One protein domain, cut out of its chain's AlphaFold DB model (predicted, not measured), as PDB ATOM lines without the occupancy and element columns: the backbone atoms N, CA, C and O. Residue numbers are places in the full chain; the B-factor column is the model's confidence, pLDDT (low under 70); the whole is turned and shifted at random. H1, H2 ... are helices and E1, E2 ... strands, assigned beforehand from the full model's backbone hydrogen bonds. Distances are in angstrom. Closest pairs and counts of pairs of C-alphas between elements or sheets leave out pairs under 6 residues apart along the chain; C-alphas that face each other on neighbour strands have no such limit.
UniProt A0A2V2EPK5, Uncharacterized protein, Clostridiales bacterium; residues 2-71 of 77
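This is residues 2 to 71 of the 77 residues of an uncharacterized protein of Clostridiales bacterium (UniProt A0A2V2EPK5). One long straight helix, H1, sticks out like a handle with residues 2 to 26 from a small head, a three-stranded sheet with the short helix H2 near one end of it. E1 and E2 form a hairpin in the sheet, with E3 on the other side of E1, and at the far end of the molecule from residue 2 residues 40 to 45, in the link between E1 and E2, also stick out. The printed part has 70 residues with two named helices and three named strands, in the order H1, E1, E2, H2, E3; the sheet runs E2, E1, E3 and is mixed, and the class is mixed, helices and strands. The whole is extended, with a radius of gyration of the C-alphas of 20.6 A, and spans 72 by 28 by 14 A, a length made largely by the handle.

The inner strand of the sheet is E1, residues 31 to 38. The edge strand E2, residues 47 to 52, is its antiparallel neighbour at 151 degrees, and the two form a hairpin; N 36 and O 49 are 2.8 A apart and N 49 and O 36 also 2.8 A, both within hydrogen-bond range. The other edge strand, E3, residues 66 to 70, is parallel to E1 at 32 degrees, with N 35 and O 68 within hydrogen-bond range at 2.9 A. H2, residues 56 to 60, is on the sheet but only grazes it, with residues 56 to 59; its closest C-alphas to E1 are those of Ile 59 and Ala 32, 6.6 A apart. H1, residues 2 to 30, is only just on the sheet, with 5 pairs of C-alphas within 10 A, and only grazes it with residues 27 to 30. The closest C-alphas of H1 and E3 are those of Gln 30 and Thr 66, 5.5 A apart. H1 and H2 are apart. In both helices every O i to N i+4 pair is within hydrogen-bond range.

E1 measures 20.3 A from first to last C-alpha, E2 15.7 A, and E3 12.6 A from residue 66 to C-alpha 70 at (43.794, 35.791, 40.947). H1 runs 42.3 A from C-alpha 2 at (42.172, -14.229, 49.737) to C-alpha 30 at (33.149, 27.123, 50.573). H2 is 6.1 A long.

The two C-alphas farthest apart are those of Gly 2 and Asn 43, 71.7 A. Without the stretches that stand free, the body of 39 residues spans 31 by 18 by 14 A. The printed part has no cut, and no link is long. The mean pLDDT of the printed part is 74.6; residue 2 and residues 29 to 49, 62 to 64 and 69 to 71 are under 70.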
ATOM      1  N   GLY A   2      42.426 -15.166  50.853       68.25
ATOM      2  CA  GLY A   2      42.172 -14.229  49.737       68.25
ATOM      3  C   GLY A   2      40.916 -13.351  49.869       68.25
ATOM      4  O   GLY A   2      40.985 -12.153  49.629       68.25
ATOM      5  N   ASN A   3      39.789 -13.904  50.328       78.94
ATOM      6  CA  ASN A   3      38.521 -13.158  50.343       78.94
ATOM      7  C   ASN A   3      38.531 -11.981  51.332       78.94
ATOM      8  O   ASN A   3      38.051 -10.903  51.005       78.94
ATOM      9  N   ALA A   4      39.136 -12.148  52.513       81.56
ATOM     10  CA  ALA A   4      39.242 -11.075  53.506       81.56
ATOM     11  C   ALA A   4      40.099  -9.900  53.005       81.56
ATOM     12  O   ALA A   4      39.756  -8.743  53.231       81.56
ATOM     13  N   PHE A   5      41.178 -10.196  52.276       87.69
ATOM     14  CA  PHE A   5      42.019  -9.175  51.657       87.69
ATOM     15  C   PHE A   5      41.265  -8.406  50.563       87.69
ATOM     16  O   PHE A   5      41.323  -7.179  50.522       87.69
ATOM     17  N   VAL A   6      40.489  -9.109  49.732       89.94
ATOM     18  CA  VAL A   6      39.658  -8.494  48.684       89.94
ATOM     19  C   VAL A   6      38.584  -7.581  49.286       89.94
ATOM     20  O   VAL A   6      38.446  -6.441  48.848       89.94
ATOM     21  N   TYR A   7      37.871  -8.026  50.324       90.69
ATOM     22  CA  TYR A   7      36.883  -7.179  51.005       90.69
ATOM     23  C   TYR A   7      37.525  -5.959  51.680       90.69
ATOM     24  O   TYR A   7      36.950  -4.873  51.640       90.69
ATOM     25  N   GLY A   8      38.734  -6.106  52.236       90.00
ATOM     26  CA  GLY A   8      39.499  -4.985  52.788       90.00
ATOM     27  C   GLY A   8      39.867  -3.938  51.731       90.00
ATOM     28  O   GLY A   8      39.697  -2.743  51.961       90.00
ATOM     29  N   LEU A   9      40.299  -4.379  50.548       92.25
ATOM     30  CA  LEU A   9      40.626  -3.500  49.420       92.25
ATOM     31  C   LEU A   9      39.394  -2.758  48.893       92.25
ATOM     32  O   LEU A   9      39.452  -1.552  48.667       92.25
ATOM     33  N   ILE A  10      38.264  -3.454  48.757       94.00
ATOM     34  CA  ILE A  10      36.992  -2.842  48.346       94.00
ATOM     35  C   ILE A  10      36.559  -1.783  49.366       94.00
ATOM     36  O   ILE A  10      36.218  -0.665  48.984       94.00
ATOM     37  N   GLY A  11      36.629  -2.105  50.662       92.62
ATOM     38  CA  GLY A  11      36.313  -1.158  51.731       92.62
ATOM     39  C   GLY A  11      37.205   0.083  51.697       92.62
ATOM     40  O   GLY A  11      36.707   1.201  51.822       92.62
ATOM     41  N   PHE A  12      38.506  -0.093  51.452       93.62
ATOM     42  CA  PHE A  12      39.451   1.015  51.330       93.62
ATOM     43  C   PHE A  12      39.134   1.924  50.137       93.62
ATOM     44  O   PHE A  12      39.094   3.143  50.290       93.62
ATOM     45  N   VAL A  13      38.852   1.347  48.966       95.69
ATOM     46  CA  VAL A  13      38.514   2.116  47.757       95.69
ATOM     47  C   VAL A  13      37.220   2.904  47.952       95.69
ATOM     48  O   VAL A  13      37.175   4.092  47.632       95.69
ATOM     49  N   ILE A  14      36.186   2.279  48.522       95.38
ATOM     50  CA  ILE A  14      34.912   2.953  48.806       95.38
ATOM     51  C   ILE A  14      35.119   4.076  49.827       95.38
ATOM     52  O   ILE A  14      34.640   5.188  49.612       95.38
ATOM     53  N   GLY A  15      35.856   3.815  50.910       95.06
ATOM     54  CA  GLY A  15      36.146   4.819  51.934       95.06
ATOM     55  C   GLY A  15      36.911   6.016  51.374       95.06
ATOM     56  O   GLY A  15      36.537   7.162  51.620       95.06
ATOM     57  N   TYR A  16      37.933   5.761  50.555       94.94
ATOM     58  CA  TYR A  16      38.708   6.811  49.899       94.94
ATOM     59  C   TYR A  16      37.848   7.643  48.940       94.94
ATOM     60  O   TYR A  16      37.885   8.874  48.986       94.94
ATOM     61  N   ALA A  17      37.023   6.987  48.120       94.50
ATOM     62  CA  ALA A  17      36.104   7.666  47.213       94.50
ATOM     63  C   ALA A  17      35.107   8.551  47.976       94.50
ATOM     64  O   ALA A  17      34.889   9.701  47.594       94.50
ATOM     65  N   LEU A  18      34.549   8.058  49.087       94.56
ATOM     66  CA  LEU A  18      33.615   8.822  49.913       94.56
ATOM     67  C   LEU A  18      34.283  10.063  50.523       94.56
ATOM     68  O   LEU A  18      33.725  11.159  50.461       94.56
ATOM     69  N   CYS A  19      35.499   9.911  51.058       93.25
ATOM     70  CA  CYS A  19      36.292  11.029  51.572       93.25
ATOM     71  C   CYS A  19      36.559  12.082  50.492       93.25
ATOM     72  O   CYS A  19      36.399  13.275  50.748       93.25
ATOM     73  N   TYR A  20      36.927  11.652  49.285       92.19
ATOM     74  CA  TYR A  20      37.200  12.558  48.175       92.19
ATOM     75  C   TYR A  20      35.954  13.347  47.754       92.19
ATOM     76  O   TYR A  20      36.017  14.567  47.602       92.19
ATOM     77  N   VAL A  21      34.806  12.677  47.623       92.38
ATOM     78  CA  VAL A  21      33.535  13.324  47.258       92.38
ATOM     79  C   VAL A  21      33.116  14.350  48.310       92.38
ATOM     80  O   VAL A  21      32.725  15.462  47.954       92.38
ATOM     81  N   LEU A  22      33.232  14.018  49.599       87.94
ATOM     82  CA  LEU A  22      32.911  14.946  50.685       87.94
ATOM     83  C   LEU A  22      33.839  16.164  50.684       87.94
ATOM     84  O   LEU A  22      33.352  17.290  50.773       87.94
ATOM     85  N   ALA A  23      35.146  15.953  50.519       84.56
ATOM     86  CA  ALA A  23      36.122  17.036  50.440       84.56
ATOM     87  C   ALA A  23      35.837  17.971  49.252       84.56
ATOM     88  O   ALA A  23      35.815  19.196  49.408       84.56
ATOM     89  N   LEU A  24      35.540  17.407  48.078       84.94
ATOM     90  CA  LEU A  24      35.195  18.178  46.885       84.94
ATOM     91  C   LEU A  24      33.897  18.972  47.080       84.94
ATOM     92  O   LEU A  24      33.831  20.153  46.740       84.94
ATOM     93  N   TYR A  25      32.878  18.352  47.676       81.00
ATOM     94  CA  TYR A  25      31.615  19.017  47.982       81.00
ATOM     95  C   TYR A  25      31.813  20.202  48.936       81.00
ATOM     96  O   TYR A  25      31.284  21.289  48.690       81.00
ATOM     97  N   THR A  26      32.616  20.031  49.991       78.56
ATOM     98  CA  THR A  26      32.943  21.131  50.909       78.56
ATOM     99  C   THR A  26      33.708  22.250  50.212       78.56
ATOM    100  O   THR A  26      33.355  23.413  50.387       78.56
ATOM    101  N   TYR A  27      34.670  21.913  49.353       73.69
ATOM    102  CA  TYR A  27      35.473  22.886  48.612       73.69
ATOM    103  C   TYR A  27      34.618  23.763  47.683       73.69
ATOM    104  O   TYR A  27      34.711  24.994  47.701       73.69
ATOM    105  N   ILE A  28      33.708  23.150  46.920       72.00
ATOM    106  CA  ILE A  28      32.807  23.876  46.010       72.00
ATOM    107  C   ILE A  28      31.829  24.767  46.795       72.00
ATOM    108  O   ILE A  28      31.534  25.895  46.389       72.00
ATOM    109  N   ARG A  29      31.325  24.301  47.948       69.62
ATOM    110  CA  ARG A  29      30.421  25.114  48.776       69.62
ATOM    111  C   ARG A  29      31.126  26.286  49.443       69.62
ATOM    112  O   ARG A  29      30.541  27.365  49.473       69.62
ATOM    113  N   GLN A  30      32.354  26.087  49.914       66.44
ATOM    114  CA  GLN A  30      33.149  27.123  50.573       66.44
ATOM    115  C   GLN A  30      33.675  28.180  49.603       66.44
ATOM    116  O   GLN A  30      33.953  29.295  50.031       66.44
ATOM    117  N   THR A  31      33.772  27.878  48.306       67.00
ATOM    118  CA  THR A  31      34.150  28.881  47.305       67.00
ATOM    119  C   THR A  31      33.066  29.962  47.226       67.00
ATOM    120  O   THR A  31      31.944  29.705  46.771       67.00
ATOM    121  N   ALA A  32      33.391  31.160  47.714       66.25
ATOM    122  CA  ALA A  32      32.482  32.307  47.776       66.25
ATOM    123  C   ALA A  32      32.685  33.289  46.618       66.25
ATOM    124  O   ALA A  32      31.786  34.066  46.300       66.25
ATOM    125  N   GLY A  33      33.840  33.240  45.955       67.00
ATOM    126  CA  GLY A  33      34.142  34.134  44.850       67.00
ATOM    127  C   GLY A  33      35.628  34.230  44.538       67.00
ATOM    128  O   GLY A  33      36.455  33.498  45.094       67.00
ATOM    129  N   ALA A  34      35.956  35.157  43.646       63.56
ATOM    130  CA  ALA A  34      37.323  35.496  43.294       63.56
ATOM    131  C   ALA A  34      37.697  36.851  43.903       63.56
ATOM    132  O   ALA A  34      36.923  37.804  43.878       63.56
ATOM    133  N   LEU A  35      38.910  36.945  44.439       61.38
ATOM    134  CA  LEU A  35      39.488  38.213  44.861       61.38
ATOM    135  C   LEU A  35      40.368  38.716  43.717       61.38
ATOM    136  O   LEU A  35      41.381  38.093  43.381       61.38
ATOM    137  N   ARG A  36      39.957  39.814  43.087       63.88
ATOM    138  CA  ARG A  36      40.669  40.429  41.971       63.88
ATOM    139  C   ARG A  36      41.386  41.676  42.463       63.88
ATOM    140  O   ARG A  36      40.756  42.625  42.911       63.88
ATOM    141  N   ILE A  37      42.707  41.684  42.348       61.62
ATOM    142  CA  ILE A  37      43.489  42.910  42.527       61.62
ATOM    143  C   ILE A  37      43.314  43.715  41.243       61.62
ATOM    144  O   ILE A  37      43.620  43.212  40.159       61.62
ATOM    145  N   ALA A  38      42.769  44.920  41.348       59.75
ATOM    146  CA  ALA A  38      42.720  45.852  40.236       59.75
ATOM    147  C   ALA A  38      43.633  47.028  40.576       59.75
ATOM    148  O   ALA A  38      43.489  47.659  41.622       59.75
ATOM    149  N   GLU A  39      44.597  47.288  39.700       57.28
ATOM    150  CA  GLU A  39      45.381  48.514  39.746       57.28
ATOM    151  C   GLU A  39      44.506  49.626  39.173       57.28
ATOM    152  O   GLU A  39      44.041  49.556  38.035       57.28
ATOM    153  N   SER A  40      44.200  50.603  40.013       50.91
ATOM    154  CA  SER A  40      43.412  51.766  39.640       50.91
ATOM    155  C   SER A  40      44.347  52.858  39.222       50.91
ATOM    156  O   SER A  40      44.876  53.540  40.083       50.91
ATOM    157  N   ASP A  41      44.529  53.043  37.927       57.25
ATOM    158  CA  ASP A  41      45.394  54.082  37.380       57.25
ATOM    159  C   ASP A  41      46.856  54.045  37.857       57.25
ATOM    160  O   ASP A  41      47.241  53.521  38.900       57.25
ATOM    161  N   GLU A  42      47.703  54.658  37.045       58.16
ATOM    162  CA  GLU A  42      49.166  54.675  37.139       58.16
ATOM    163  C   GLU A  42      49.729  55.290  38.445       58.16
ATOM    164  O   GLU A  42      50.943  55.377  38.614       58.16
ATOM    165  N   ASN A  43      48.863  55.727  39.370       55.81
ATOM    166  CA  ASN A  43      49.211  56.491  40.571       55.81
ATOM    167  C   ASN A  43      48.426  56.117  41.847       55.81
ATOM    168  O   ASN A  43      48.616  56.780  42.869       55.81
ATOM    169  N   SER A  44      47.552  55.101  41.829       58.69
ATOM    170  CA  SER A  44      46.830  54.683  43.047       58.69
ATOM    171  C   SER A  44      47.392  53.392  43.625       58.69
ATOM    172  O   SER A  44      47.790  52.484  42.899       58.69
ATOM    173  N   GLU A  45      47.358  53.280  44.953       58.75
ATOM    174  CA  GLU A  45      47.645  52.024  45.640       58.75
ATOM    175  C   GLU A  45      46.684  50.912  45.162       58.75
ATOM    176  O   GLU A  45      45.498  51.174  44.929       58.75
ATOM    177  N   PRO A  46      47.169  49.668  44.993       60.62
ATOM    178  CA  PRO A  46      46.353  48.566  44.497       60.62
ATOM    179  C   PRO A  46      45.206  48.274  45.468       60.62
ATOM    180  O   PRO A  46      45.438  48.014  46.649       60.62
ATOM    181  N   TYR A  47      43.966  48.247  44.970       63.94
ATOM    182  CA  TYR A  47      42.811  47.842  45.770       63.94
ATOM    183  C   TYR A  47      42.294  46.454  45.381       63.94
ATOM    184  O   TYR A  47      42.444  45.962  44.257       63.94
ATOM    185  N   LEU A  48      41.679  45.795  46.361       66.00
ATOM    186  CA  LEU A  48      41.115  44.457  46.229       66.00
ATOM    187  C   LEU A  48      39.629  44.570  45.893       66.00
ATOM    188  O   LEU A  48      38.824  44.964  46.734       66.00
ATOM    189  N   PHE A  49      39.256  44.183  44.675       69.44
ATOM    190  CA  PHE A  49      37.865  43.948  44.318       69.44
ATOM    191  C   PHE A  49      37.472  42.519  44.672       69.44
ATOM    192  O   PHE A  49      38.089  41.545  44.238       69.44
ATOM    193  N   LEU A  50      36.416  42.401  45.465       70.56
ATOM    194  CA  LEU A  50      35.883  41.128  45.914       70.56
ATOM    195  C   LEU A  50      34.688  40.773  45.024       70.56
ATOM    196  O   LEU A  50      33.616  41.361  45.131       70.56
ATOM    197  N   GLU A  51      34.910  39.856  44.082       71.88
ATOM    198  CA  GLU A  51      33.906  39.411  43.120       71.88
ATOM    199  C   GLU A  51      33.209  38.170  43.677       71.88
ATOM    200  O   GLU A  51      33.770  37.072  43.722       71.88
ATOM    201  N   LEU A  52      31.986  38.366  44.162       72.50
ATOM    202  CA  LEU A  52      31.191  37.317  44.784       72.50
ATOM    203  C   LEU A  52      30.526  36.440  43.725       72.50
ATOM    204  O   LEU A  52      29.782  36.925  42.879       72.50
ATOM    205  N   ALA A  53      30.754  35.130  43.808       73.19
ATOM    206  CA  ALA A  53      30.073  34.151  42.959       73.19
ATOM    207  C   ALA A  53      28.673  33.790  43.489       73.19
ATOM    208  O   ALA A  53      27.904  33.125  42.797       73.19
ATOM    209  N   LYS A  54      28.364  34.180  44.731       71.81
ATOM    210  CA  LYS A  54      27.113  33.883  45.437       71.81
ATOM    211  C   LYS A  54      26.585  35.133  46.148       71.81
ATOM    212  O   LYS A  54      27.379  36.023  46.459       71.81
ATOM    213  N   PRO A  55      25.278  35.208  46.441       76.31
ATOM    214  CA  PRO A  55      24.707  36.291  47.238       76.31
ATOM    215  C   PRO A  55      25.370  36.406  48.620       76.31
ATOM    216  O   PRO A  55      25.728  35.397  49.229       76.31
ATOM    217  N   ILE A  56      25.478  37.633  49.142       75.31
ATOM    218  CA  ILE A  56      26.071  37.911  50.466       75.31
ATOM    219  C   ILE A  56      25.353  37.132  51.575       75.31
ATOM    220  O   ILE A  56      26.007  36.582  52.455       75.31
ATOM    221  N   GLU A  57      24.031  37.005  51.495       77.94
ATOM    222  CA  GLU A  57      23.203  36.300  52.484       77.94
ATOM    223  C   GLU A  57      23.556  34.805  52.611       77.94
ATOM    224  O   GLU A  57      23.428  34.213  53.685       77.94
ATOM    225  N   GLU A  58      24.020  34.171  51.528       70.56
ATOM    226  CA  GLU A  58      24.475  32.774  51.550       70.56
ATOM    227  C   GLU A  58      25.883  32.631  52.143       70.56
ATOM    228  O   GLU A  58      26.210  31.626  52.784       70.56
ATOM    229  N   ILE A  59      26.716  33.651  51.945       70.50
ATOM    230  CA  ILE A  59      28.092  33.724  52.440       70.50
ATOM    231  C   ILE A  59      28.090  34.007  53.944       70.50
ATOM    232  O   ILE A  59      28.800  33.334  54.683       70.50
ATOM    233  N   GLU A  60      27.247  34.929  54.410       73.25
ATOM    234  CA  GLU A  60      27.108  35.295  55.824       73.25
ATOM    235  C   GLU A  60      26.630  34.117  56.685       73.25
ATOM    236  O   GLU A  60      27.053  33.948  57.828       73.25
ATOM    237  N   ARG A  61      25.800  33.234  56.118       74.44
ATOM    238  CA  ARG A  61      25.350  32.000  56.784       74.44
ATOM    239  C   ARG A  61      26.429  30.920  56.883       74.44
ATOM    240  O   ARG A  61      26.204  29.900  57.537       74.44
ATOM    241  N   SER A  62      27.572  31.096  56.225       68.38
ATOM    242  CA  SER A  62      28.650  30.110  56.188       68.38
ATOM    243  C   SER A  62      29.715  30.435  57.236       68.38
ATOM    244  O   SER A  62      30.253  31.533  57.272       68.38
ATOM    245  N   ALA A  63      30.074  29.455  58.070       64.81
ATOM    246  CA  ALA A  63      31.076  29.646  59.125       64.81
ATOM    247  C   ALA A  63      32.484  29.976  58.586       64.81
ATOM    248  O   ALA A  63      33.285  30.588  59.289       64.81
ATOM    249  N   GLN A  64      32.800  29.542  57.360       65.69
ATOM    250  CA  GLN A  64      34.063  29.804  56.670       65.69
ATOM    251  C   GLN A  64      33.824  29.872  55.161       65.69
ATOM    252  O   GLN A  64      33.056  29.073  54.617       65.69
ATOM    253  N   VAL A  65      34.524  30.789  54.492       70.06
ATOM    254  CA  VAL A  65      34.482  30.959  53.038       70.06
ATOM    255  C   VAL A  65      35.882  31.132  52.464       70.06
ATOM    256  O   VAL A  65      36.770  31.704  53.093       70.06
ATOM    257  N   THR A  66      36.082  30.614  51.261       72.69
ATOM    258  CA  THR A  66      37.342  30.661  50.528       72.69
ATOM    259  C   THR A  66      37.190  31.590  49.333       72.69
ATOM    260  O   THR A  66      36.292  31.415  48.504       72.69
ATOM    261  N   PHE A  67      38.099  32.560  49.235       71.00
ATOM    262  CA  PHE A  67      38.247  33.419  48.066       71.00
ATOM    263  C   PHE A  67      39.481  32.993  47.282       71.00
ATOM    264  O   PHE A  67      40.574  32.887  47.839       71.00
ATOM    265  N   VAL A  68      39.315  32.757  45.983       70.19
ATOM    266  CA  VAL A  68      40.448  32.458  45.103       70.19
ATOM    267  C   VAL A  68      41.056  33.776  44.644       70.19
ATOM    268  O   VAL A  68      40.422  34.541  43.917       70.19
ATOM    269  N   VAL A  69      42.284  34.063  45.071       66.06
ATOM    270  CA  VAL A  69      42.994  35.279  44.658       66.06
ATOM    271  C   VAL A  69      43.613  35.051  43.285       66.06
ATOM    272  O   VAL A  69      44.485  34.199  43.129       66.06
ATOM    273  N   THR A  70      43.184  35.821  42.285       61.69
ATOM    274  CA  THR A  70      43.794  35.791  40.947       61.69
ATOM    275  C   THR A  70      44.502  37.116  40.700       61.69
ATOM    276  O   THR A  70      43.853  38.132  40.452       61.69
ATOM    277  N   SER A  71      45.838  37.118  40.751       58.84
ATOM    278  CA  SER A  71      46.621  38.265  40.280       58.84
ATOM    279  C   SER A  71      46.836  38.125  38.772       58.84
ATOM    280  O   SER A  71      47.558  37.245  38.302       58.84
TER     281      SER A  71